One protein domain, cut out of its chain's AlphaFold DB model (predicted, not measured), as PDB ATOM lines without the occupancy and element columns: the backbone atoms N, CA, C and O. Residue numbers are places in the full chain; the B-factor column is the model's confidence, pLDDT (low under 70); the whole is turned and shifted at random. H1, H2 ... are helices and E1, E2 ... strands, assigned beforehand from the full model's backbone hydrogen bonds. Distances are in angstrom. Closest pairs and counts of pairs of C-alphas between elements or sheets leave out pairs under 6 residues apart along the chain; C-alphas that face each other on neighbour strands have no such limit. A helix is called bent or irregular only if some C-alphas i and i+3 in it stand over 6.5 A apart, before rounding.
ATOM      1  N   LEU A   5      70.670-129.354  60.064       92.12
ATOM      2  CA  LEU A   5      70.405-130.717  59.607       92.12
ATOM      3  C   LEU A   5      71.232-131.758  60.380       92.12
ATOM      4  O   LEU A   5      72.406-131.536  60.672       92.12
ATOM      5  N   ILE A   6      70.633-132.912  60.666       92.50
ATOM      6  CA  ILE A   6      71.260-134.091  61.274       92.50
ATOM      7  C   ILE A   6      70.955-135.319  60.401       92.50
ATOM      8  O   ILE A   6      69.822-135.481  59.967       92.50
ATOM      9  N   VAL A   7      71.935-136.192  60.153       92.00
ATOM     10  CA  VAL A   7      71.804-137.414  59.328       92.00
ATOM     11  C   VAL A   7      72.094-138.659  60.177       92.00
ATOM     12  O   VAL A   7      73.135-138.702  60.834       92.00
ATOM     13  N   VAL A   8      71.209-139.664  60.171       92.12
ATOM     14  CA  VAL A   8      71.312-140.885  61.002       92.12
ATOM     15  C   VAL A   8      70.963-142.155  60.197       92.12
ATOM     16  O   VAL A   8      69.810-142.295  59.807       92.12
ATOM     17  N   PRO A   9      71.881-143.113  59.978       92.69
ATOM     18  CA  PRO A   9      73.239-143.140  60.496       92.69
ATOM     19  C   PRO A   9      74.185-142.230  59.689       92.69
ATOM     20  O   PRO A   9      73.964-141.960  58.511       92.69
ATOM     21  N   ALA A  10      75.276-141.783  60.306       89.25
ATOM     22  CA  ALA A  10      76.349-141.013  59.661       89.25
ATOM     23  C   ALA A  10      77.274-141.877  58.784       89.25
ATOM     24  O   ALA A  10      78.011-141.368  57.933       89.25
ATOM     25  N   ARG A  11      77.265-143.189  59.028       89.00
ATOM     26  CA  ARG A  11      78.057-144.202  58.335       89.00
ATOM     27  C   ARG A  11      77.179-145.416  58.073       89.00
ATOM     28  O   ARG A  11      76.516-145.884  58.992       89.00
ATOM     29  N   GLN A  12      77.215-145.940  56.854       88.25
ATOM     30  CA  GLN A  12      76.570-147.209  56.524       88.25
ATOM     31  C   GLN A  12      77.459-148.046  55.604       88.25
ATOM     32  O   GLN A  12      78.149-147.506  54.737       88.25
ATOM     33  N   GLU A  13      77.446-149.362  55.804       88.44
ATOM     34  CA  GLU A  13      78.071-150.313  54.890       88.44
ATOM     35  C   GLU A  13      77.064-150.898  53.906       88.44
ATOM     36  O   GLU A  13      75.899-151.127  54.233       88.44
ATOM     37  N   ILE A  14      77.531-151.126  52.679       87.31
ATOM     38  CA  ILE A  14      76.766-151.765  51.610       87.31
ATOM     39  C   ILE A  14      77.650-152.836  50.973       87.31
ATOM     40  O   ILE A  14      78.818-152.589  50.672       87.31
ATOM     41  N   SER A  15      77.089-154.023  50.737       86.00
ATOM     42  CA  SER A  15      77.826-155.111  50.096       86.00
ATOM     43  C   SER A  15      78.257-154.747  48.669       86.00
ATOM     44  O   SER A  15      77.583-154.008  47.934       86.00
ATOM     45  N   LYS A  16      79.379-155.323  48.234       83.50
ATOM     46  CA  LYS A  16      79.885-155.224  46.863       83.50
ATOM     47  C   LYS A  16      78.869-155.652  45.803       83.50
ATOM     48  O   LYS A  16      78.832-155.036  44.736       83.50
ATOM     49  N   ALA A  17      78.022-156.636  46.113       80.19
ATOM     50  CA  ALA A  17      76.937-157.112  45.249       80.19
ATOM     51  C   ALA A  17      75.807-156.079  45.036       80.19
ATOM     52  O   ALA A  17      74.924-156.288  44.207       80.19
ATOM     53  N   GLY A  18      75.842-154.954  45.752       78.25
ATOM     54  CA  GLY A  18      74.774-153.963  45.804       78.25
ATOM     55  C   GLY A  18      73.956-154.082  47.091       78.25
ATOM     56  O   GLY A  18      74.209-154.936  47.938       78.25
ATOM     57  N   GLY A  19      72.991-153.183  47.258       81.94
ATOM     58  CA  GLY A  19      72.153-153.103  48.458       81.94
ATOM     59  C   GLY A  19      71.482-151.740  48.598       81.94
ATOM     60  O   GLY A  19      71.652-150.883  47.727       81.94
ATOM     61  N   THR A  20      70.720-151.549  49.679       82.81
ATOM     62  CA  THR A  20      69.938-150.334  49.974       82.81
ATOM     63  C   THR A  20      70.187-149.868  51.422       82.81
ATOM     64  O   THR A  20      70.313-150.701  52.316       82.81
ATOM     65  N   ALA A  21      70.301-148.555  51.671       83.19
ATOM     66  CA  ALA A  21      70.865-148.017  52.924       83.19
ATOM     67  C   ALA A  21      70.136-146.766  53.467       83.19
ATOM     68  O   ALA A  21      70.357-145.681  52.952       83.19
ATOM     69  N   LYS A  22      69.244-146.882  54.467       87.06
ATOM     70  CA  LYS A  22      68.385-145.776  54.976       87.06
ATOM     71  C   LYS A  22      69.106-144.800  55.926       87.06
ATOM     72  O   LYS A  22      69.568-145.231  56.974       87.06
ATOM     73  N   HIS A  23      69.083-143.491  55.626       86.56
ATOM     74  CA  HIS A  23      69.673-142.410  56.442       86.56
ATOM     75  C   HIS A  23      68.710-141.247  56.770       86.56
ATOM     76  O   HIS A  23      68.501-140.339  55.968       86.56
ATOM     77  N   ARG A  24      68.168-141.224  57.985       88.06
ATOM     78  CA  ARG A  24      67.239-140.232  58.544       88.06
ATOM     79  C   ARG A  24      67.808-138.813  58.685       88.06
ATOM     80  O   ARG A  24      68.716-138.578  59.475       88.06
ATOM     81  N   LEU A  25      67.213-137.855  57.978       89.31
ATOM     82  CA  LEU A  25      67.497-136.418  57.951       89.31
ATOM     83  C   LEU A  25      66.663-135.653  58.980       89.31
ATOM     84  O   LEU A  25      65.627-135.095  58.625       89.31
ATOM     85  N   ALA A  26      67.079-135.644  60.242       89.00
ATOM     86  CA  ALA A  26      66.463-134.848  61.298       89.00
ATOM     87  C   ALA A  26      66.891-133.376  61.211       89.00
ATOM     88  O   ALA A  26      68.018-133.016  61.536       89.00
ATOM     89  N   CYS A  27      65.987-132.503  60.793       86.06
ATOM     90  CA  CYS A  27      66.144-131.071  60.964       86.06
ATOM     91  C   CYS A  27      65.771-130.658  62.392       86.06
ATOM     92  O   CYS A  27      64.827-131.194  62.964       86.06
ATOM     93  N   VAL A  28      66.478-129.683  62.956       89.75
ATOM     94  CA  VAL A  28      66.256-129.140  64.306       89.75
ATOM     95  C   VAL A  28      66.285-127.615  64.214       89.75
ATOM     96  O   VAL A  28      67.262-127.089  63.688       89.75
ATOM     97  N   GLY A  29      65.244-126.932  64.701       87.50
ATOM     98  CA  GLY A  29      65.043-125.475  64.597       87.50
ATOM     99  C   GLY A  29      63.557-125.111  64.451       87.50
ATOM    100  O   GLY A  29      62.703-125.960  64.701       87.50
ATOM    101  N   ASP A  30      63.258-123.891  63.997       87.25
ATOM    102  CA  ASP A  30      61.901-123.403  63.656       87.25
ATOM    103  C   ASP A  30      61.755-122.884  62.207       87.25
ATOM    104  O   ASP A  30      60.656-122.887  61.657       87.25
ATOM    105  N   GLN A  31      62.863-122.590  61.516       85.81
ATOM    106  CA  GLN A  31      62.870-122.210  60.096       85.81
ATOM    107  C   GLN A  31      62.924-123.377  59.095       85.81
ATOM    108  O   GLN A  31      63.732-124.309  59.221       85.81
ATOM    109  N   ARG A  32      62.132-123.255  58.021       83.06
ATOM    110  CA  ARG A  32      62.245-124.044  56.786       83.06
ATOM    111  C   ARG A  32      63.672-123.936  56.225       83.06
ATOM    112  O   ARG A  32      64.234-122.859  56.092       83.06
ATOM    113  N   LEU A  33      64.280-125.082  55.950       86.81
ATOM    114  CA  LEU A  33      65.613-125.238  55.362       86.81
ATOM    115  C   LEU A  33      65.479-125.636  53.871       86.81
ATOM    116  O   LEU A  33      64.369-125.782  53.375       86.81
ATOM    117  N   ALA A  34      66.558-125.896  53.123       86.50
ATOM    118  CA  ALA A  34      66.472-126.588  51.831       86.50
ATOM    119  C   ALA A  34      67.677-127.468  51.495       86.50
ATOM    120  O   ALA A  34      68.763-126.942  51.629       86.50
ATOM    121  N   PHE A  35      67.560-128.739  51.045       86.00
ATOM    122  CA  PHE A  35      68.735-129.638  50.897       86.00
ATOM    123  C   PHE A  35      69.065-130.141  49.500       86.00
ATOM    124  O   PHE A  35      68.203-130.645  48.794       86.00
ATOM    125  N   LYS A  36      70.367-130.152  49.193       87.81
ATOM    126  CA  LYS A  36      71.032-130.674  48.001       87.81
ATOM    127  C   LYS A  36      71.992-131.814  48.284       87.81
ATOM    128  O   LYS A  36      73.128-131.558  48.670       87.81
ATOM    129  N   VAL A  37      71.593-133.056  47.997       87.06
ATOM    130  CA  VAL A  37      72.546-134.176  47.986       87.06
ATOM    131  C   VAL A  37      73.406-134.109  46.720       87.06
ATOM    132  O   VAL A  37      72.903-134.084  45.595       87.06
ATOM    133  N   LYS A  38      74.723-134.079  46.909       84.69
ATOM    134  CA  LYS A  38      75.757-134.152  45.875       84.69
ATOM    135  C   LYS A  38      76.551-135.453  46.034       84.69
ATOM    136  O   LYS A  38      76.912-135.850  47.140       84.69
ATOM    137  N   LEU A  39      76.851-136.075  44.897       81.81
ATOM    138  CA  LEU A  39      77.746-137.226  44.736       81.81
ATOM    139  C   LEU A  39      78.968-136.792  43.914       81.81
ATOM    140  O   LEU A  39      78.828-135.955  43.017       81.81
ATOM    141  N   LYS A  40      80.144-137.390  44.158       79.88
ATOM    142  CA  LYS A  40      81.302-137.248  43.252       79.88
ATOM    143  C   LYS A  40      80.950-137.889  41.892       79.88
ATOM    144  O   LYS A  40      80.310-138.940  41.847       79.88
ATOM    145  N   ALA A  41      81.386-137.292  40.778       75.50
ATOM    146  CA  ALA A  41      80.955-137.704  39.432       75.50
ATOM    147  C   ALA A  41      81.274-139.175  39.089       75.50
ATOM    148  O   ALA A  41      80.481-139.826  38.403       75.50
ATOM    149  N   LYS A  42      82.375-139.725  39.633       79.31
ATOM    150  CA  LYS A  42      82.745-141.149  39.505       79.31
ATOM    151  C   LYS A  42      81.648-142.112  39.989       79.31
ATOM    152  O   LYS A  42      81.475-143.188  39.424       79.31
ATOM    153  N   PHE A  43      80.834-141.696  40.959       80.31
ATOM    154  CA  PHE A  43      79.830-142.539  41.610       80.31
ATOM    155  C   PHE A  43      78.443-142.498  40.956       80.31
ATOM    156  O   PHE A  43      77.586-143.318  41.287       80.31
ATOM    157  N   PHE A  44      78.214-141.621  39.969       77.75
ATOM    158  CA  PHE A  44      76.908-141.483  39.307       77.75
ATOM    159  C   PHE A  44      76.426-142.734  38.547       77.75
ATOM    160  O   PHE A  44      75.246-142.836  38.217       77.75
ATOM    161  N   ARG A  45      77.321-143.683  38.241       79.31
ATOM    162  CA  ARG A  45      76.963-144.973  37.625       79.31
ATOM    163  C   ARG A  45      76.672-146.071  38.651       79.31
ATOM    164  O   ARG A  45      75.859-146.946  38.370       79.31
ATOM    165  N   ALA A  46      77.333-146.024  39.807       78.81
ATOM    166  CA  ALA A  46      77.228-147.040  40.852       78.81
ATOM    167  C   ALA A  46      76.054-146.778  41.808       78.81
ATOM    168  O   ALA A  46      75.442-147.722  42.298       78.81
ATOM    169  N   TYR A  47      75.707-145.514  42.040       80.25
ATOM    170  CA  TYR A  47      74.656-145.123  42.974       80.25
ATOM    171  C   TYR A  47      73.454-144.523  42.264       80.25
ATOM    172  O   TYR A  47      73.512-144.024  41.142       80.25
ATOM    173  N   SER A  48      72.330-144.524  42.960       76.38
ATOM    174  CA  SER A  48      71.258-143.559  42.722       76.38
ATOM    175  C   SER A  48      70.955-142.828  44.023       76.38
ATOM    176  O   SER A  48      71.455-143.244  45.068       76.38
ATOM    177  N   ILE A  49      70.182-141.734  43.960       77.19
ATOM    178  CA  ILE A  49      69.640-140.993  45.119       77.19
ATOM    179  C   ILE A  49      68.220-140.505  44.774       77.19
ATOM    180  O   ILE A  49      67.960-140.141  43.627       77.19
ATOM    181  N   THR A  50      67.261-140.567  45.705       68.44
ATOM    182  CA  THR A  50      65.853-140.168  45.488       68.44
ATOM    183  C   THR A  50      65.088-139.953  46.806       68.44
ATOM    184  O   THR A  50      65.013-140.879  47.605       68.44
ATOM    185  N   PRO A  51      64.422-138.799  46.981       67.44
ATOM    186  CA  PRO A  51      64.791-137.519  46.394       67.44
ATOM    187  C   PRO A  51      66.285-137.212  46.567       67.44
ATOM    188  O   PRO A  51      66.849-137.361  47.646       67.44
ATOM    189  N   VAL A  52      66.916-136.742  45.487       66.88
ATOM    190  CA  VAL A  52      68.231-136.079  45.562       66.88
ATOM    191  C   VAL A  52      68.096-134.756  46.331       66.88
ATOM    192  O   VAL A  52      69.040-134.328  46.989       66.88
ATOM    193  N   LEU A  53      66.908-134.143  46.261       68.62
ATOM    194  CA  LEU A  53      66.422-133.007  47.042       68.62
ATOM    195  C   LEU A  53      64.864-133.063  47.111       68.62
ATOM    196  O   LEU A  53      64.242-133.538  46.160       68.62
ATOM    197  N   GLY A  54      64.201-132.589  48.180       66.00
ATOM    198  CA  GLY A  54      62.710-132.548  48.307       66.00
ATOM    199  C   GLY A  54      62.246-132.012  49.673       66.00
ATOM    200  O   GLY A  54      62.913-132.348  50.618       66.00
ATOM    201  N   PHE A  55      61.133-131.279  49.862       63.09
ATOM    202  CA  PHE A  55      60.828-130.433  51.061       63.09
ATOM    203  C   PHE A  55      60.465-131.106  52.421       63.09
ATOM    204  O   PHE A  55      59.312-131.487  52.611       63.09
ATOM    205  N   ILE A  56      61.370-131.242  53.409       68.25
ATOM    206  CA  ILE A  56      61.003-131.675  54.799       68.25
ATOM    207  C   ILE A  56      59.956-130.684  55.405       68.25
ATOM    208  O   ILE A  56      59.869-129.572  54.898       68.25
ATOM    209  N   GLN A  57      59.094-131.079  56.365       64.38
ATOM    210  CA  GLN A  57      57.902-130.331  56.891       64.38
ATOM    211  C   GLN A  57      58.006-130.166  58.438       64.38
ATOM    212  O   GLN A  57      58.560-131.077  59.031       64.38
ATOM    213  N   PRO A  58      57.604-129.078  59.135       68.44
ATOM    214  CA  PRO A  58      57.964-128.821  60.543       68.44
ATOM    215  C   PRO A  58      57.410-129.884  61.492       68.44
ATOM    216  O   PRO A  58      56.272-130.314  61.318       68.44
ATOM    217  N   GLY A  59      58.218-130.350  62.455       63.50
ATOM    218  CA  GLY A  59      57.840-131.439  63.376       63.50
ATOM    219  C   GLY A  59      57.433-132.774  62.712       63.50
ATOM    220  O   GLY A  59      57.121-133.737  63.400       63.50
ATOM    221  N   SER A  60      57.408-132.840  61.378       55.91
ATOM    222  CA  SER A  60      56.877-133.937  60.566       55.91
ATOM    223  C   SER A  60      57.859-135.112  60.466       55.91
ATOM    224  O   SER A  60      58.986-135.055  60.952       55.91
ATOM    225  N   THR A  61      57.535-136.157  59.715       53.56
ATOM    226  CA  THR A  61      58.503-137.176  59.273       53.56
ATOM    227  C   THR A  61      58.157-137.622  57.851       53.56
ATOM    228  O   THR A  61      56.993-137.577  57.457       53.56
ATOM    229  N   ARG A  62      59.148-137.983  57.021       51.53
ATOM    230  CA  ARG A  62      58.900-138.465  55.639       51.53
ATOM    231  C   ARG A  62      60.052-139.302  55.079       51.53
ATOM    232  O   ARG A  62      61.199-138.889  55.121       51.53
ATOM    233  N   ASP A  63      59.761-140.398  54.403       58.19
ATOM    234  CA  ASP A  63      60.822-141.279  53.894       58.19
ATOM    235  C   ASP A  63      61.383-140.828  52.531       58.19
ATOM    236  O   ASP A  63      60.705-140.169  51.738       58.19
ATOM    237  N   ILE A  64      62.644-141.178  52.240       55.53
ATOM    238  CA  ILE A  64      63.383-140.792  51.024       55.53
ATOM    239  C   ILE A  64      63.895-142.065  50.314       55.53
ATOM    240  O   ILE A  64      64.972-142.595  50.578       55.53
ATOM    241  N   LEU A  65      63.076-142.607  49.410       52.06
ATOM    242  CA  LEU A  65      63.247-143.956  48.853       52.06
ATOM    243  C   LEU A  65      64.009-143.970  47.518       52.06
ATOM    244  O   LEU A  65      63.468-143.597  46.476       52.06
ATOM    245  N   ILE A  66      65.239-144.489  47.521       50.53
ATOM    246  CA  ILE A  66      66.143-144.448  46.366       50.53
ATOM    247  C   ILE A  66      66.061-145.676  45.476       50.53
ATOM    248  O   ILE A  66      66.307-146.804  45.896       50.53
ATOM    249  N   THR A  67      65.875-145.434  44.184       47.34
ATOM    250  CA  THR A  67      65.923-146.479  43.161       47.34
ATOM    251  C   THR A  67      66.766-146.059  41.964       47.34
ATOM    252  O   THR A  67      67.119-144.893  41.806       47.34
ATOM    253  N   ARG A  68      67.132-147.045  41.139       32.47
ATOM    254  CA  ARG A  68      68.014-146.915  39.973       32.47
ATOM    255  C   ARG A  68      67.521-145.845  38.989       32.47
ATOM    256  O   ARG A  68      66.674-146.150  38.154       32.47
ATOM    257  N   GLN A  69      68.104-144.645  39.062       37.84
ATOM    258  CA  GLN A  69      68.458-143.731  37.963       37.84
ATOM    259  C   GLN A  69      68.735-142.310  38.472       37.84
ATOM    260  O   GLN A  69      67.907-141.696  39.142       37.84
ATOM    261  N   ILE A  70      69.846-141.723  38.026       29.75
ATOM    262  CA  ILE A  70      70.155-140.318  38.299       29.75
ATOM    263  C   ILE A  70      69.472-139.402  37.287       29.75
ATOM    264  O   ILE A  70      69.532-139.605  36.073       29.75
ATOM    265  N   THR A  71      68.851-138.351  37.813       33.44
ATOM    266  CA  THR A  71      68.573-137.091  37.117       33.44
ATOM    267  C   THR A  71      68.531-135.971  38.177       33.44
ATOM    268  O   THR A  71      68.352-136.294  39.349       33.44
ATOM    269  N   PRO A  72      68.767-134.689  37.839       35.91
ATOM    270  CA  PRO A  72      68.796-133.609  38.831       35.91
ATOM    271  C   PRO A  72      67.373-133.283  39.308       35.91
ATOM    272  O   PRO A  72      66.454-133.220  38.489       35.91
ATOM    273  N   VAL A  73      67.186-133.124  40.621       51.06
ATOM    274  CA  VAL A  73      65.868-133.126  41.288       51.06
ATOM    275  C   VAL A  73      65.930-132.174  42.489       51.06
ATOM    276  O   VAL A  73      66.316-132.679  43.526       51.06
ATOM    277  N   LEU A  74      65.651-130.855  42.394       54.78
ATOM    278  CA  LEU A  74      65.807-129.903  43.530       54.78
ATOM    279  C   LEU A  74      64.626-129.891  44.559       54.78
ATOM    280  O   LEU A  74      63.529-130.333  44.220       54.78
ATOM    281  N   GLY A  75      64.853-129.442  45.819       48.50
ATOM    282  CA  GLY A  75      63.900-129.536  46.952       48.50
ATOM    283  C   GLY A  75      64.466-129.236  48.375       48.50
ATOM    284  O   GLY A  75      65.661-128.990  48.508       48.50
ATOM    285  N   PHE A  76      63.626-129.224  49.435       52.47
ATOM    286  CA  PHE A  76      63.907-128.484  50.697       52.47
ATOM    287  C   PHE A  76      63.975-129.258  52.051       52.47
ATOM    288  O   PHE A  76      63.848-130.465  52.097       52.47
ATOM    289  N   ILE A  77      64.080-128.590  53.207       59.25
ATOM    290  CA  ILE A  77      63.913-129.150  54.555       59.25
ATOM    291  C   ILE A  77      62.935-128.270  55.384       59.25
ATOM    292  O   ILE A  77      62.721-127.130  55.030       59.25
ATOM    293  N   GLN A  78      62.323-128.729  56.476       53.53
ATOM    294  CA  GLN A  78      61.666-127.903  57.507       53.53
ATOM    295  C   GLN A  78      61.894-128.594  58.867       53.53
ATOM    296  O   GLN A  78      62.296-129.763  58.872       53.53
ATOM    297  N   PRO A  79      61.754-127.896  60.004       45.94
ATOM    298  CA  PRO A  79      62.536-128.224  61.193       45.94
ATOM    299  C   PRO A  79      61.765-128.851  62.356       45.94
ATOM    300  O   PRO A  79      60.566-128.664  62.523       45.94
ATOM    301  N   GLY A  80      62.472-129.664  63.139       52.31
ATOM    302  CA  GLY A  80      61.879-130.645  64.049       52.31
ATOM    303  C   GLY A  80      61.518-131.966  63.358       52.31
ATOM    304  O   GLY A  80      60.881-132.812  63.971       52.31
ATOM    305  N   SER A  81      61.903-132.157  62.090       48.91
ATOM    306  CA  SER A  81      61.408-133.247  61.247       48.91
ATOM    307  C   SER A  81      62.481-134.131  60.650       48.91
ATOM    308  O   SER A  81      63.526-133.639  60.238       48.91
ATOM    309  N   THR A  82      62.199-135.433  60.565       53.56
ATOM    310  CA  THR A  82      63.184-136.465  60.224       53.56
ATOM    311  C   THR A  82      62.879-137.200  58.911       53.56
ATOM    312  O   THR A  82      61.731-137.605  58.721       53.56
ATOM    313  N   ARG A  83      63.870-137.420  58.018       60.03
ATOM    314  CA  ARG A  83      63.642-138.115  56.724       60.03
ATOM    315  C   ARG A  83      64.684-139.105  56.169       60.03
ATOM    316  O   ARG A  83      65.794-138.710  55.840       60.03
ATOM    317  N   ASP A  84      64.296-140.341  55.884       56.78
ATOM    318  CA  ASP A  84      65.230-141.460  55.655       56.78
ATOM    319  C   ASP A  84      65.721-141.661  54.206       56.78
ATOM    320  O   ASP A  84      65.015-142.268  53.407       56.78
ATOM    321  N   ILE A  85      66.948-141.229  53.865       65.94
ATOM    322  CA  ILE A  85      67.616-141.406  52.553       65.94
ATOM    323  C   ILE A  85      68.077-142.860  52.328       65.94
ATOM    324  O   ILE A  85      69.103-143.241  52.863       65.94
ATOM    325  N   LEU A  86      67.388-143.673  51.521       59.88
ATOM    326  CA  LEU A  86      67.658-145.113  51.275       59.88
ATOM    327  C   LEU A  86      68.734-145.412  50.203       59.88
ATOM    328  O   LEU A  86      68.404-145.935  49.159       59.88
ATOM    329  N   ILE A  87      70.020-145.127  50.370       69.19
ATOM    330  CA  ILE A  87      71.006-145.178  49.272       69.19
ATOM    331  C   ILE A  87      71.154-146.565  48.630       69.19
ATOM    332  O   ILE A  87      71.583-147.521  49.267       69.19
ATOM    333  N   THR A  88      70.824-146.653  47.336       70.31
ATOM    334  CA  THR A  88      70.874-147.898  46.558       70.31
ATOM    335  C   THR A  88      72.122-147.948  45.682       70.31
ATOM    336  O   THR A  88      72.327-147.076  44.829       70.31
ATOM    337  N   ARG A  89      72.922-149.002  45.865       78.19
ATOM    338  CA  ARG A  89      74.184-149.259  45.156       78.19
ATOM    339  C   ARG A  89      74.034-150.423  44.168       78.19
ATOM    340  O   ARG A  89      73.424-151.439  44.487       78.19
ATOM    341  N   GLN A  90      74.585-150.273  42.967       81.06
ATOM    342  CA  GLN A  90      74.748-151.330  41.961       81.06
ATOM    343  C   GLN A  90      76.019-152.162  42.238       81.06
ATOM    344  O   GLN A  90      76.935-151.652  42.886       81.06
ATOM    345  N   PRO A  91      76.129-153.400  41.720       81.25
ATOM    346  CA  PRO A  91      77.384-154.148  41.751       81.25
ATOM    347  C   PRO A  91      78.558-153.328  41.190       81.25
ATOM    348  O   PRO A  91      78.425-152.676  40.153       81.25
ATOM    349  N   GLY A  92      79.706-153.360  41.866       83.06
ATOM    350  CA  GLY A  92      80.896-152.575  41.508       83.06
ATOM    351  C   GLY A  92      82.030-152.774  42.514       83.06
ATOM    352  O   GLY A  92      81.853-153.512  43.477       83.06
ATOM    353  N   GLU A  93      83.166-152.104  42.338       87.25
ATOM    354  CA  GLU A  93      84.364-152.256  43.187       87.25
ATOM    355  C   GLU A  93      84.161-151.819  44.650       87.25
ATOM    356  O   GLU A  93      83.285-151.004  44.951       87.25
ATOM    357  N   VAL A  94      84.968-152.373  45.565       89.00
ATOM    358  CA  VAL A  94      85.045-151.908  46.963       89.00
ATOM    359  C   VAL A  94      85.709-150.536  47.047       89.00
ATOM    360  O   VAL A  94      86.531-150.181  46.208       89.00
ATOM    361  N   GLY A  95      85.343-149.754  48.058       88.81
ATOM    362  CA  GLY A  95      85.676-148.336  48.117       88.81
ATOM    363  C   GLY A  95      85.064-147.627  49.321       88.81
ATOM    364  O   GLY A  95      84.367-148.225  50.145       88.81
ATOM    365  N   ARG A  96      85.366-146.333  49.431       90.56
ATOM    366  CA  ARG A  96      84.866-145.438  50.478       90.56
ATOM    367  C   ARG A  96      84.337-144.186  49.806       90.56
ATOM    368  O   ARG A  96      85.101-143.426  49.211       90.56
ATOM    369  N   ASP A  97      83.039-143.975  49.942       86.38
ATOM    370  CA  ASP A  97      82.316-143.014  49.132       86.38
ATOM    371  C   ASP A  97      81.717-141.945  50.039       86.38
ATOM    372  O   ASP A  97      80.889-142.204  50.915       86.38
ATOM    373  N   ASP A  98      82.182-140.718  49.830       87.25
ATOM    374  CA  ASP A  98      81.717-139.546  50.551       87.25
ATOM    375  C   ASP A  98      80.510-138.918  49.854       87.25
ATOM    376  O   ASP A  98      80.535-138.626  48.651       87.25
ATOM    377  N   LEU A  99      79.486-138.623  50.648       86.12
ATOM    378  CA  LEU A  99      78.300-137.884  50.240       86.12
ATOM    379  C   LEU A  99      78.242-136.542  50.951       86.12
ATOM    380  O   LEU A  99      78.507-136.449  52.149       86.12
ATOM    381  N   LEU A 100      77.858-135.507  50.204       89.81
ATOM    382  CA  LEU A 100      77.706-134.154  50.722       89.81
ATOM    383  C   LEU A 100      76.260-133.700  50.552       89.81
ATOM    384  O   LEU A 100      75.757-133.630  49.434       89.81
ATOM    385  N   ILE A 101      75.608-133.337  51.649       90.00
ATOM    386  CA  ILE A 101      74.319-132.649  51.636       90.00
ATOM    387  C   ILE A 101      74.590-131.177  51.902       90.00
ATOM    388  O   ILE A 101      74.963-130.825  53.012       90.00
ATOM    389  N   GLN A 102      74.418-130.315  50.906       91.81
ATOM    390  CA  GLN A 102      74.394-128.865  51.121       91.81
ATOM    391  C   GLN A 102      72.981-128.426  51.484       91.81
ATOM    392  O   GLN A 102      72.033-129.033  50.999       91.81
ATOM    393  N   TYR A 103      72.808-127.390  52.295       91.69
ATOM    394  CA  TYR A 103      71.486-126.852  52.582       91.69
ATOM    395  C   TYR A 103      71.491-125.361  52.925       91.69
ATOM    396  O   TYR A 103      72.525-124.828  53.293       91.69
ATOM    397  N   ILE A 104      70.349-124.692  52.785       91.69
ATOM    398  CA  ILE A 104      70.139-123.259  53.089       91.69
ATOM    399  C   ILE A 104      68.928-123.072  54.016       91.69
ATOM    400  O   ILE A 104      68.191-124.034  54.216       91.69
ATOM    401  N   VAL A 105      68.686-121.868  54.541       90.00
ATOM    402  CA  VAL A 105      67.368-121.458  55.075       90.00
ATOM    403  C   VAL A 105      66.488-120.965  53.924       90.00
ATOM    404  O   VAL A 105      66.983-120.364  52.976       90.00
ATOM    405  N   ALA A 106      65.187-121.236  53.980       85.38
ATOM    406  CA  ALA A 106      64.263-121.046  52.871       85.38
ATOM    407  C   ALA A 106      62.864-120.604  53.352       85.38
ATOM    408  O   ALA A 106      62.336-121.224  54.265       85.38
ATOM    409  N   PRO A 107      62.209-119.608  52.732       82.31
ATOM    410  CA  PRO A 107      60.874-119.161  53.128       82.31
ATOM    411  C   PRO A 107      59.756-120.038  52.530       82.31
ATOM    412  O   PRO A 107      59.993-120.993  51.778       82.31
ATOM    413  N   CYS A 108      58.508-119.707  52.866       74.56
ATOM    414  CA  CYS A 108      57.330-120.245  52.186       74.56
ATOM    415  C   CYS A 108      57.285-119.823  50.704       74.56
ATOM    416  O   CYS A 108      57.712-118.732  50.326       74.56
ATOM    417  N   GLY A 109      56.793-120.735  49.866       74.81
ATOM    418  CA  GLY A 109      56.552-120.570  48.432       74.81
ATOM    419  C   GLY A 109      57.790-120.366  47.554       74.81
ATOM    420  O   GLY A 109      57.693-119.839  46.447       74.81
ATOM    421  N   TYR A 110      58.966-120.766  48.034       77.50
ATOM    422  CA  TYR A 110      60.216-120.647  47.288       77.50
ATOM    423  C   TYR A 110      60.441-121.838  46.331       77.50
ATOM    424  O   TYR A 110      60.193-122.993  46.682       77.50
ATOM    425  N   ASP A 111      60.936-121.576  45.113       78.94
ATOM    426  CA  ASP A 111      61.234-122.614  44.114       78.94
ATOM    427  C   ASP A 111      62.623-123.243  44.365       78.94
ATOM    428  O   ASP A 111      63.643-122.540  44.375       78.94
ATOM    429  N   PRO A 112      62.719-124.581  44.491       71.25
ATOM    430  CA  PRO A 112      63.983-125.239  44.802       71.25
ATOM    431  C   PRO A 112      65.023-125.145  43.698       71.25
ATOM    432  O   PRO A 112      66.217-125.306  43.949       71.25
ATOM    433  N   ARG A 113      64.582-124.956  42.457       78.00
ATOM    434  CA  ARG A 113      65.435-124.873  41.273       78.00
ATOM    435  C   ARG A 113      66.345-123.650  41.355       78.00
ATOM    436  O   ARG A 113      67.460-123.697  40.842       78.00
ATOM    437  N   HIS A 114      65.906-122.630  42.088       77.06
ATOM    438  CA  HIS A 114      66.632-121.394  42.348       77.06
ATOM    439  C   HIS A 114      67.252-121.329  43.754       77.06
ATOM    440  O   HIS A 114      67.826-120.299  44.081       77.06
ATOM    441  N   ALA A 115      67.204-122.420  44.543       63.72
ATOM    442  CA  ALA A 115      67.582-122.487  45.968       63.72
ATOM    443  C   ALA A 115      68.957-121.903  46.345       63.72
ATOM    444  O   ALA A 115      69.180-121.532  47.486       63.72
ATOM    445  N   PHE A 116      69.911-121.859  45.420       73.38
ATOM    446  CA  PHE A 116      71.282-121.430  45.701       73.38
ATOM    447  C   PHE A 116      71.533-120.073  45.040       73.38
ATOM    448  O   PHE A 116      72.261-119.986  44.054       73.38
ATOM    449  N   ILE A 117      70.867-119.036  45.561       74.06
ATOM    450  CA  ILE A 117      71.083-117.636  45.166       74.06
ATOM    451  C   ILE A 117      72.420-117.162  45.747       74.06
ATOM    452  O   ILE A 117      72.785-117.520  46.870       74.06
ATOM    453  N   ASN A 118      73.140-116.336  44.990       75.00
ATOM    454  CA  ASN A 118      74.357-115.676  45.455       75.00
ATOM    455  C   ASN A 118      74.067-114.872  46.738       75.00
ATOM    456  O   ASN A 118      73.163-114.041  46.748       75.00
ATOM    457  N   GLY A 119      74.832-115.122  47.805       78.50
ATOM    458  CA  GLY A 119      74.680-114.462  49.112       78.50
ATOM    459  C   GLY A 119      73.954-115.281  50.190       78.50
ATOM    460  O   GLY A 119      74.037-114.922  51.360       78.50
ATOM    461  N   ALA A 120      73.302-116.397  49.843       84.62
ATOM    462  CA  ALA A 120      72.687-117.291  50.827       84.62
ATOM    463  C   ALA A 120      73.733-118.054  51.664       84.62
ATOM    464  O   ALA A 120      74.688-118.607  51.112       84.62
ATOM    465  N   GLU A 121      73.525-118.175  52.980       90.06
ATOM    466  CA  GLU A 121      74.378-119.015  53.828       90.06
ATOM    467  C   GLU A 121      74.139-120.513  53.543       90.06
ATOM    468  O   GLU A 121      73.081-121.070  53.842       90.06
ATOM    469  N   ILE A 122      75.147-121.186  52.974       92.31
ATOM    470  CA  ILE A 122      75.085-122.617  52.650       92.31
ATOM    471  C   ILE A 122      75.702-123.444  53.786       92.31
ATOM    472  O   ILE A 122      76.919-123.505  53.964       92.31
ATOM    473  N   GLY A 123      74.854-124.155  54.522       93.50
ATOM    474  CA  GLY A 123      75.241-125.232  55.423       93.50
ATOM    475  C   GLY A 123      75.621-126.499  54.655       93.50
ATOM    476  O   GLY A 123      75.241-126.698  53.498       93.50
ATOM    477  N   SER A 124      76.374-127.399  55.289       94.12
ATOM    478  CA  SER A 124      76.619-128.723  54.716       94.12
ATOM    479  C   SER A 124      76.768-129.831  55.759       94.12
ATOM    480  O   SER A 124      77.100-129.567  56.916       94.12
ATOM    481  N   VAL A 125      76.491-131.071  55.344       94.00
ATOM    482  CA  VAL A 125      76.756-132.313  56.087       94.00
ATOM    483  C   VAL A 125      77.489-133.292  55.179       94.00
ATOM    484  O   VAL A 125      77.004-133.600  54.089       94.00
ATOM    485  N   LYS A 126      78.627-133.819  55.637       92.25
ATOM    486  CA  LYS A 126      79.356-134.909  54.975       92.25
ATOM    487  C   LYS A 126      79.076-136.220  55.714       92.25
ATOM    488  O   LYS A 126      79.157-136.255  56.940       92.25
ATOM    489  N   PHE A 127      78.748-137.287  54.991       90.38
ATOM    490  CA  PHE A 127      78.512-138.621  55.559       90.38
ATOM    491  C   PHE A 127      79.090-139.711  54.645       90.38
ATOM    492  O   PHE A 127      79.367-139.451  53.472       90.38
ATOM    493  N   LYS A 128      79.349-140.905  55.197       90.75
ATOM    494  CA  LYS A 128      80.196-141.922  54.548       90.75
ATOM    495  C   LYS A 128      79.444-143.210  54.240       90.75
ATOM    496  O   LYS A 128      78.831-143.800  55.128       90.75
ATOM    497  N   ILE A 129      79.593-143.697  53.013       88.44
ATOM    498  CA  ILE A 129      79.296-145.084  52.656       88.44
ATOM    499  C   ILE A 129      80.609-145.839  52.541       88.44
ATOM    500  O   ILE A 129      81.567-145.356  51.941       88.44
ATOM    501  N   ILE A 130      80.651-147.041  53.102       89.94
ATOM    502  CA  ILE A 130      81.768-147.960  52.905       89.94
ATOM    503  C   ILE A 130      81.253-149.184  52.161       89.94
ATOM    504  O   ILE A 130      80.175-149.705  52.444       89.94
ATOM    505  N   ILE A 131      82.011-149.603  51.159       90.69
ATOM    506  CA  ILE A 131      81.693-150.760  50.340       90.69
ATOM    507  C   ILE A 131      82.617-151.887  50.775       90.69
ATOM    508  O   ILE A 131      83.838-151.743  50.680       90.69
ATOM    509  N   VAL A 132      82.035-153.003  51.205       92.38
ATOM    510  CA  VAL A 132      82.783-154.169  51.688       92.38
ATOM    511  C   VAL A 132      82.597-155.386  50.784       92.38
ATOM    512  O   VAL A 132      81.525-155.613  50.213       92.38
ATOM    513  N   ASP A 133      83.666-156.167  50.645       90.94
ATOM    514  CA  ASP A 133      83.643-157.519  50.088       90.94
ATOM    515  C   ASP A 133      83.110-158.461  51.186       90.94
ATOM    516  O   ASP A 133      83.852-158.829  52.092       90.94
ATOM    517  N   GLY A 134      81.817-158.803  51.139       89.56
ATOM    518  CA  GLY A 134      81.169-159.695  52.111       89.56
ATOM    519  C   GLY A 134      79.822-159.186  52.635       89.56
ATOM    520  O   GLY A 134      79.124-158.412  51.962       89.56
ATOM    521  N   GLU A 135      79.459-159.646  53.833       88.31
ATOM    522  CA  GLU A 135      78.291-159.179  54.584       88.31
ATOM    523  C   GLU A 135      78.583-157.812  55.236       88.31
ATOM    524  O   GLU A 135      79.644-157.641  55.838       88.31
ATOM    525  N   PRO A 136      77.688-156.814  55.110       88.62
ATOM    526  CA  PRO A 136      77.903-155.484  55.676       88.62
ATOM    527  C   PRO A 136      77.765-155.500  57.202       88.62
ATOM    528  O   PRO A 136      76.772-156.001  57.734       88.62
ATOM    529  N   GLN A 137      78.718-154.897  57.917       89.50
ATOM    530  CA  GLN A 137      78.655-154.837  59.375       89.50
ATOM    531  C   GLN A 137      77.649-153.768  59.832       89.50
ATOM    532  O   GLN A 137      77.600-152.655  59.302       89.50
ATOM    533  N   ASN A 138      76.840-154.089  60.845       85.38
ATOM    534  CA  ASN A 138      75.877-153.148  61.410       85.38
ATOM    535  C   ASN A 138      76.574-152.224  62.426       85.38
ATOM    536  O   ASN A 138      76.877-152.633  63.546       85.38
ATOM    537  N   TYR A 139      76.870-150.988  62.021       83.94
ATOM    538  CA  TYR A 139      77.504-149.989  62.891       83.94
ATOM    539  C   TYR A 139      76.497-149.380  63.872       83.94
ATOM    540  O   TYR A 139      75.317-149.250  63.535       83.94
ATOM    541  N   PRO A 140      76.947-148.906  65.050       86.12
ATOM    542  CA  PRO A 140      76.102-148.089  65.915       86.12
ATOM    543  C   PRO A 140      75.563-146.870  65.150       86.12
ATOM    544  O   PRO A 140      76.277-146.258  64.345       86.12
ATOM    545  N   GLN A 141      74.304-146.500  65.422       84.12
ATOM    546  CA  GLN A 141      73.627-145.357  64.800       84.12
ATOM    547  C   GLN A 141      74.274-144.030  65.222       84.12
ATOM    548  O   GLN A 141      73.830-143.329  66.126       84.12
ATOM    549  N   THR A 142      75.352-143.680  64.532       89.75
ATOM    550  CA  THR A 142      76.051-142.400  64.651       89.75
ATOM    551  C   THR A 142      75.255-141.293  63.959       89.75
ATOM    552  O   THR A 142      74.573-141.551  62.971       89.75
ATOM    553  N   ALA A 143      75.339-140.054  64.442       89.88
ATOM    554  CA  ALA A 143      74.600-138.918  63.885       89.88
ATOM    555  C   ALA A 143      75.554-137.840  63.349       89.88
ATOM    556  O   ALA A 143      76.333-137.270  64.113       89.88
ATOM    557  N   ALA A 144      75.481-137.527  62.052       91.56
ATOM    558  CA  ALA A 144      76.256-136.443  61.450       91.56
ATOM    559  C   ALA A 144      75.475-135.135  61.590       91.56
ATOM    560  O   ALA A 144      74.347-135.047  61.114       91.56
ATOM    561  N   LYS A 145      76.058-134.126  62.242       93.62
ATOM    562  CA  LYS A 145      75.449-132.801  62.437       93.62
ATOM    563  C   LYS A 145      76.045-131.823  61.425       93.62
ATOM    564  O   LYS A 145      77.262-131.776  61.276       93.62
ATOM    565  N   GLY A 146      75.203-131.064  60.734       92.19
ATOM    566  CA  GLY A 146      75.640-130.019  59.813       92.19
ATOM    567  C   GLY A 146      75.911-128.673  60.479       92.19
ATOM    568  O   GLY A 146      75.576-128.461  61.648       92.19
ATOM    569  N   LYS A 147      76.478-127.746  59.695       93.69
ATOM    570  CA  LYS A 147      76.676-126.343  60.092       93.69
ATOM    571  C   LYS A 147      75.338-125.698  60.487       93.69
ATOM    572  O   LYS A 147      74.360-125.794  59.746       93.69
ATOM    573  N   ILE A 148      75.288-125.035  61.637       90.50
ATOM    574  CA  ILE A 148      74.152-124.173  61.983       90.50
ATOM    575  C   ILE A 148      74.126-123.017  60.977       90.50
ATOM    576  O   ILE A 148      75.186-122.471  60.676       90.50
ATOM    577  N   ILE A 149      72.949-122.689  60.445       91.06
ATOM    578  CA  ILE A 149      72.781-121.587  59.496       91.06
ATOM    579  C   ILE A 149      71.643-120.662  59.908       91.06
ATOM    580  O   ILE A 149      70.721-121.058  60.626       91.06
ATOM    581  N   SER A 150      71.752-119.426  59.440       88.00
ATOM    582  CA  SER A 150      70.819-118.330  59.666       88.00
ATOM    583  C   SER A 150      70.092-117.934  58.378       88.00
ATOM    584  O   SER A 150      70.415-118.395  57.283       88.00
ATOM    585  N   ASP A 151      69.096-117.065  58.514       81.69
ATOM    586  CA  ASP A 151      68.417-116.378  57.415       81.69
ATOM    587  C   ASP A 151      69.152-115.110  56.933       81.69
ATOM    588  O   ASP A 151      68.699-114.439  56.000       81.69
ATOM    589  N   ALA A 152      70.303-114.785  57.530       80.19
ATOM    590  CA  ALA A 152      71.091-113.611  57.184       80.19
ATOM    591  C   ALA A 152      71.561-113.643  55.715       80.19
ATOM    592  O   ALA A 152      71.988-114.671  55.189       80.19
ATOM    593  N   GLY A 153      71.489-112.488  55.047       74.88
ATOM    594  CA  GLY A 153      71.893-112.316  53.644       74.88
ATOM    595  C   GLY A 153      70.840-112.710  52.598       74.88
ATOM    596  O   GLY A 153      71.030-112.438  51.413       74.88
ATOM    597  N   LEU A 154      69.706-113.294  52.998       76.81
ATOM    598  CA  LEU A 154      68.665-113.731  52.066       76.81
ATOM    599  C   LEU A 154      67.737-112.581  51.630       76.81
ATOM    600  O   LEU A 154      66.749-112.261  52.293       76.81
ATOM    601  N   GLN A 155      68.014-111.980  50.471       74.31
ATOM    602  CA  GLN A 155      67.151-110.950  49.874       74.31
ATOM    603  C   GLN A 155      65.947-111.561  49.132       74.31
ATOM    604  O   GLN A 155      65.953-111.740  47.914       74.31
ATOM    605  N   TRP A 156      64.882-111.875  49.875       71.81
ATOM    606  CA  TRP A 156      63.627-112.389  49.314       71.81
ATOM    607  C   TRP A 156      62.737-111.269  48.757       71.81
ATOM    608  O   TRP A 156      62.133-110.507  49.508       71.81
ATOM    609  N   THR A 157      62.596-111.195  47.432       64.69
ATOM    610  CA  THR A 157      61.816-110.141  46.748       64.69
ATOM    611  C   THR A 157      60.324-110.446  46.573       64.69
ATOM    612  O   THR A 157      59.574-109.578  46.132       64.69
ATOM    613  N   LYS A 158      59.859-111.658  46.910       71.56
ATOM    614  CA  LYS A 158      58.442-112.047  46.822       71.56
ATOM    615  C   LYS A 158      57.989-112.764  48.089       71.56
ATOM    616  O   LYS A 158      58.538-113.803  48.441       71.56
ATOM    617  N   LYS A 159      56.941-112.235  48.729       67.25
ATOM    618  CA  LYS A 159      56.116-112.994  49.678       67.25
ATOM    619  C   LYS A 159      55.214-113.915  48.859       67.25
ATOM    620  O   LYS A 159      54.522-113.436  47.964       67.25
ATOM    621  N   VAL A 160      55.243-115.210  49.144       69.94
ATOM    622  CA  VAL A 160      54.487-116.232  48.410       69.94
ATOM    623  C   VAL A 160      53.627-117.017  49.406       69.94
ATOM    624  O   VAL A 160      54.016-117.186  50.566       69.94
ATOM    625  N   SER A 161      52.421-117.424  49.001       80.00
ATOM    626  CA  SER A 161      51.437-118.005  49.919       80.00
ATOM    627  C   SER A 161      51.684-119.495  50.184       80.00
ATOM    628  O   SER A 161      52.308-120.196  49.385       80.00
ATOM    629  N   SER A 162      51.122-120.023  51.276       74.62
ATOM    630  CA  SER A 162      51.171-121.469  51.558       74.62
ATOM    631  C   SER A 162      50.420-122.317  50.515       74.62
ATOM    632  O   SER A 162      50.699-123.507  50.385       74.62
ATOM    633  N   ALA A 163      49.481-121.729  49.761       79.12
ATOM    634  CA  ALA A 163      48.765-122.424  48.690       79.12
ATOM    635  C   ALA A 163      49.648-122.608  47.440       79.12
ATOM    636  O   ALA A 163      49.587-123.643  46.770       79.12
ATOM    637  N   ASP A 164      50.513-121.631  47.155       80.19
ATOM    638  CA  ASP A 164      51.502-121.724  46.080       80.19
ATOM    639  C   ASP A 164      52.561-122.791  46.387       80.19
ATOM    640  O   ASP A 164      52.991-123.499  45.483       80.19
ATOM    641  N   ASP A 165      52.929-122.955  47.663       71.75
ATOM    642  CA  ASP A 165      53.832-124.009  48.143       71.75
ATOM    643  C   ASP A 165      53.335-125.412  47.766       71.75
ATOM    644  O   ASP A 165      54.064-126.203  47.161       71.75
ATOM    645  N   GLU A 166      52.065-125.716  48.055       79.25
ATOM    646  CA  GLU A 166      51.466-126.992  47.661       79.25
ATOM    647  C   GLU A 166      51.424-127.172  46.143       79.25
ATOM    648  O   GLU A 166      51.633-128.279  45.642       79.25
ATOM    649  N   LYS A 167      51.135-126.098  45.402       85.25
ATOM    650  CA  LYS A 167      51.109-126.107  43.936       85.25
ATOM    651  C   LYS A 167      52.499-126.408  43.366       85.25
ATOM    652  O   LYS A 167      52.606-127.238  42.464       85.25
ATOM    653  N   LEU A 168      53.548-125.815  43.938       79.88
ATOM    654  CA  LEU A 168      54.952-126.072  43.608       79.88
ATOM    655  C   LEU A 168      55.344-127.523  43.928       79.88
ATOM    656  O   LEU A 168      55.904-128.206  43.070       79.88
ATOM    657  N   GLU A 169      55.000-128.040  45.115       76.12
ATOM    658  CA  GLU A 169      55.242-129.447  45.470       76.12
ATOM    659  C   GLU A 169      54.512-130.415  44.512       76.12
ATOM    660  O   GLU A 169      55.112-131.396  44.055       76.12
ATOM    661  N   LYS A 170      53.254-130.119  44.142       82.00
ATOM    662  CA  LYS A 170      52.453-130.895  43.174       82.00
ATOM    663  C   LYS A 170      53.058-130.857  41.761       82.00
ATOM    664  O   LYS A 170      53.188-131.913  41.140       82.00
ATOM    665  N   GLU A 171      53.491-129.696  41.263       84.19
ATOM    666  CA  GLU A 171      54.156-129.556  39.954       84.19
ATOM    667  C   GLU A 171      55.485-130.329  39.910       84.19
ATOM    668  O   GLU A 171      55.745-131.107  38.988       84.19
ATOM    669  N   ILE A 172      56.313-130.171  40.944       76.00
ATOM    670  CA  ILE A 172      57.596-130.863  41.081       76.00
ATOM    671  C   ILE A 172      57.389-132.386  41.095       76.00
ATOM    672  O   ILE A 172      58.073-133.112  40.364       76.00
ATOM    673  N   ALA A 173      56.411-132.882  41.860       76.62
ATOM    674  CA  ALA A 173      56.051-134.298  41.879       76.62
ATOM    675  C   ALA A 173      55.541-134.790  40.510       76.62
ATOM    676  O   ALA A 173      55.940-135.867  40.053       76.62
ATOM    677  N   ALA A 174      54.711-134.001  39.820       82.44
ATOM    678  CA  ALA A 174      54.211-134.321  38.485       82.44
ATOM    679  C   ALA A 174      55.350-134.445  37.457       82.44
ATOM    680  O   ALA A 174      55.395-135.426  36.711       82.44
ATOM    681  N   ILE A 175      56.321-133.527  37.473       78.00
ATOM    682  CA  ILE A 175      57.498-133.554  36.590       78.00
ATOM    683  C   ILE A 175      58.355-134.806  36.834       78.00
ATOM    684  O   ILE A 175      58.790-135.451  35.873       78.00
ATOM    685  N   TYR A 176      58.558-135.224  38.089       69.19
ATOM    686  CA  TYR A 176      59.270-136.478  38.373       69.19
ATOM    687  C   TYR A 176      58.491-137.714  37.920       69.19
ATOM    688  O   TYR A 176      59.076-138.613  37.308       69.19
ATOM    689  N   ASN A 177      57.175-137.743  38.126       76.56
ATOM    690  CA  ASN A 177      56.324-138.841  37.674       76.56
ATOM    691  C   ASN A 177      56.275-138.945  36.137       76.56
ATOM    692  O   ASN A 177      56.395-140.044  35.590       76.56
TER     693      ASN A 177
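This is residues 5 to 177 of the 435 residues of the protein "MSP domain-containing protein" of Toxocara canis (UniProt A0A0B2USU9). A four-strand sheet, E2 E7 E6 E4, curls like part of a barrel, and a smaller three-strand sheet, E1 E3 E5, comes beside it where E1 runs on into E2; the barrel-like body is not closed, for E4 and E5 stay apart, and the long loop of residues 46 to 83 lies along that open side. Helix H2 lies outside the two sheets, at the end of the printed part. The 173 printed residues hold seven named strands and two named helices, in the order E1 E2 E3 E4 H1 E5 E6 E7 H2; the class is mixed, with 74 residues in named elements, under half. The larger sheet is mixed and the smaller antiparallel. The whole is compact, with a radius of gyration of the C-alphas of 16.3 A, yet elongated, spanning 53 by 32 by 28 A.

E1, residues 5 to 8, begins at C-alpha 5 (70.405, -130.717, 59.607). E2 is residues 11 to 15, and E3, residues 19 to 28, is 29.3 A long. E4 is residues 33 to 39, 20.1 A; H1 is residues 41 to 45, irregular, with C-alphas 42 and 45 7.2 A apart. E5 is residues 84 to 89. E6, residues 95 to 105, spans 33.3 A and E7, residues 123 to 132, 30.1 A. H2, residues 162 to 177, spans 22.8 A and ends at C-alpha 177 (56.324, -138.841, 37.674).

In the strongly twisted sheet E2 E7 E6 E4, E6 and E7 form a hairpin, with N 125 and O 101 at 2.8 A. E6 and E4 are antiparallel, with N 36 and O 102 at 2.7 A. E2 and E7 are parallel, with N 14 and O 130 at 3.0 A. In the other sheet E3 is the inner strand, antiparallel to E1, with N 8 and O 24 at 2.8 A, and to E5, with N 87 and O 21 at 2.7 A. Between the sheets, the closest C-alphas of E1 and E7, Leu 5 and Val 125, are 7.4 A apart, and those of E2 and E3, Gln 12 and Ala 21, 6.8 A. H1 only grazes the larger sheet with residues 42 to 44. H2 is on neither sheet. In H2 every O i to N i+4 pair is within hydrogen-bond range; in H1 0 of 1 is, and 1 of 2 O i to N i+3 pairs.

The C-alphas farthest apart, Gly 134 and Thr 157, are 53.5 A apart. The printed part has no cut. The links H1 to E5, E6 to E7 and E7 to H2 are long; residues 144 to 145 pair with residues 6 to 7 of E1, and residues 47 to 48 with residues 88 to 89 of E5. The mean pLDDT of the printed part is 77.4, and residues 50 to 87 are under 70, as are residues 115, 157, 159 to 160 and 176.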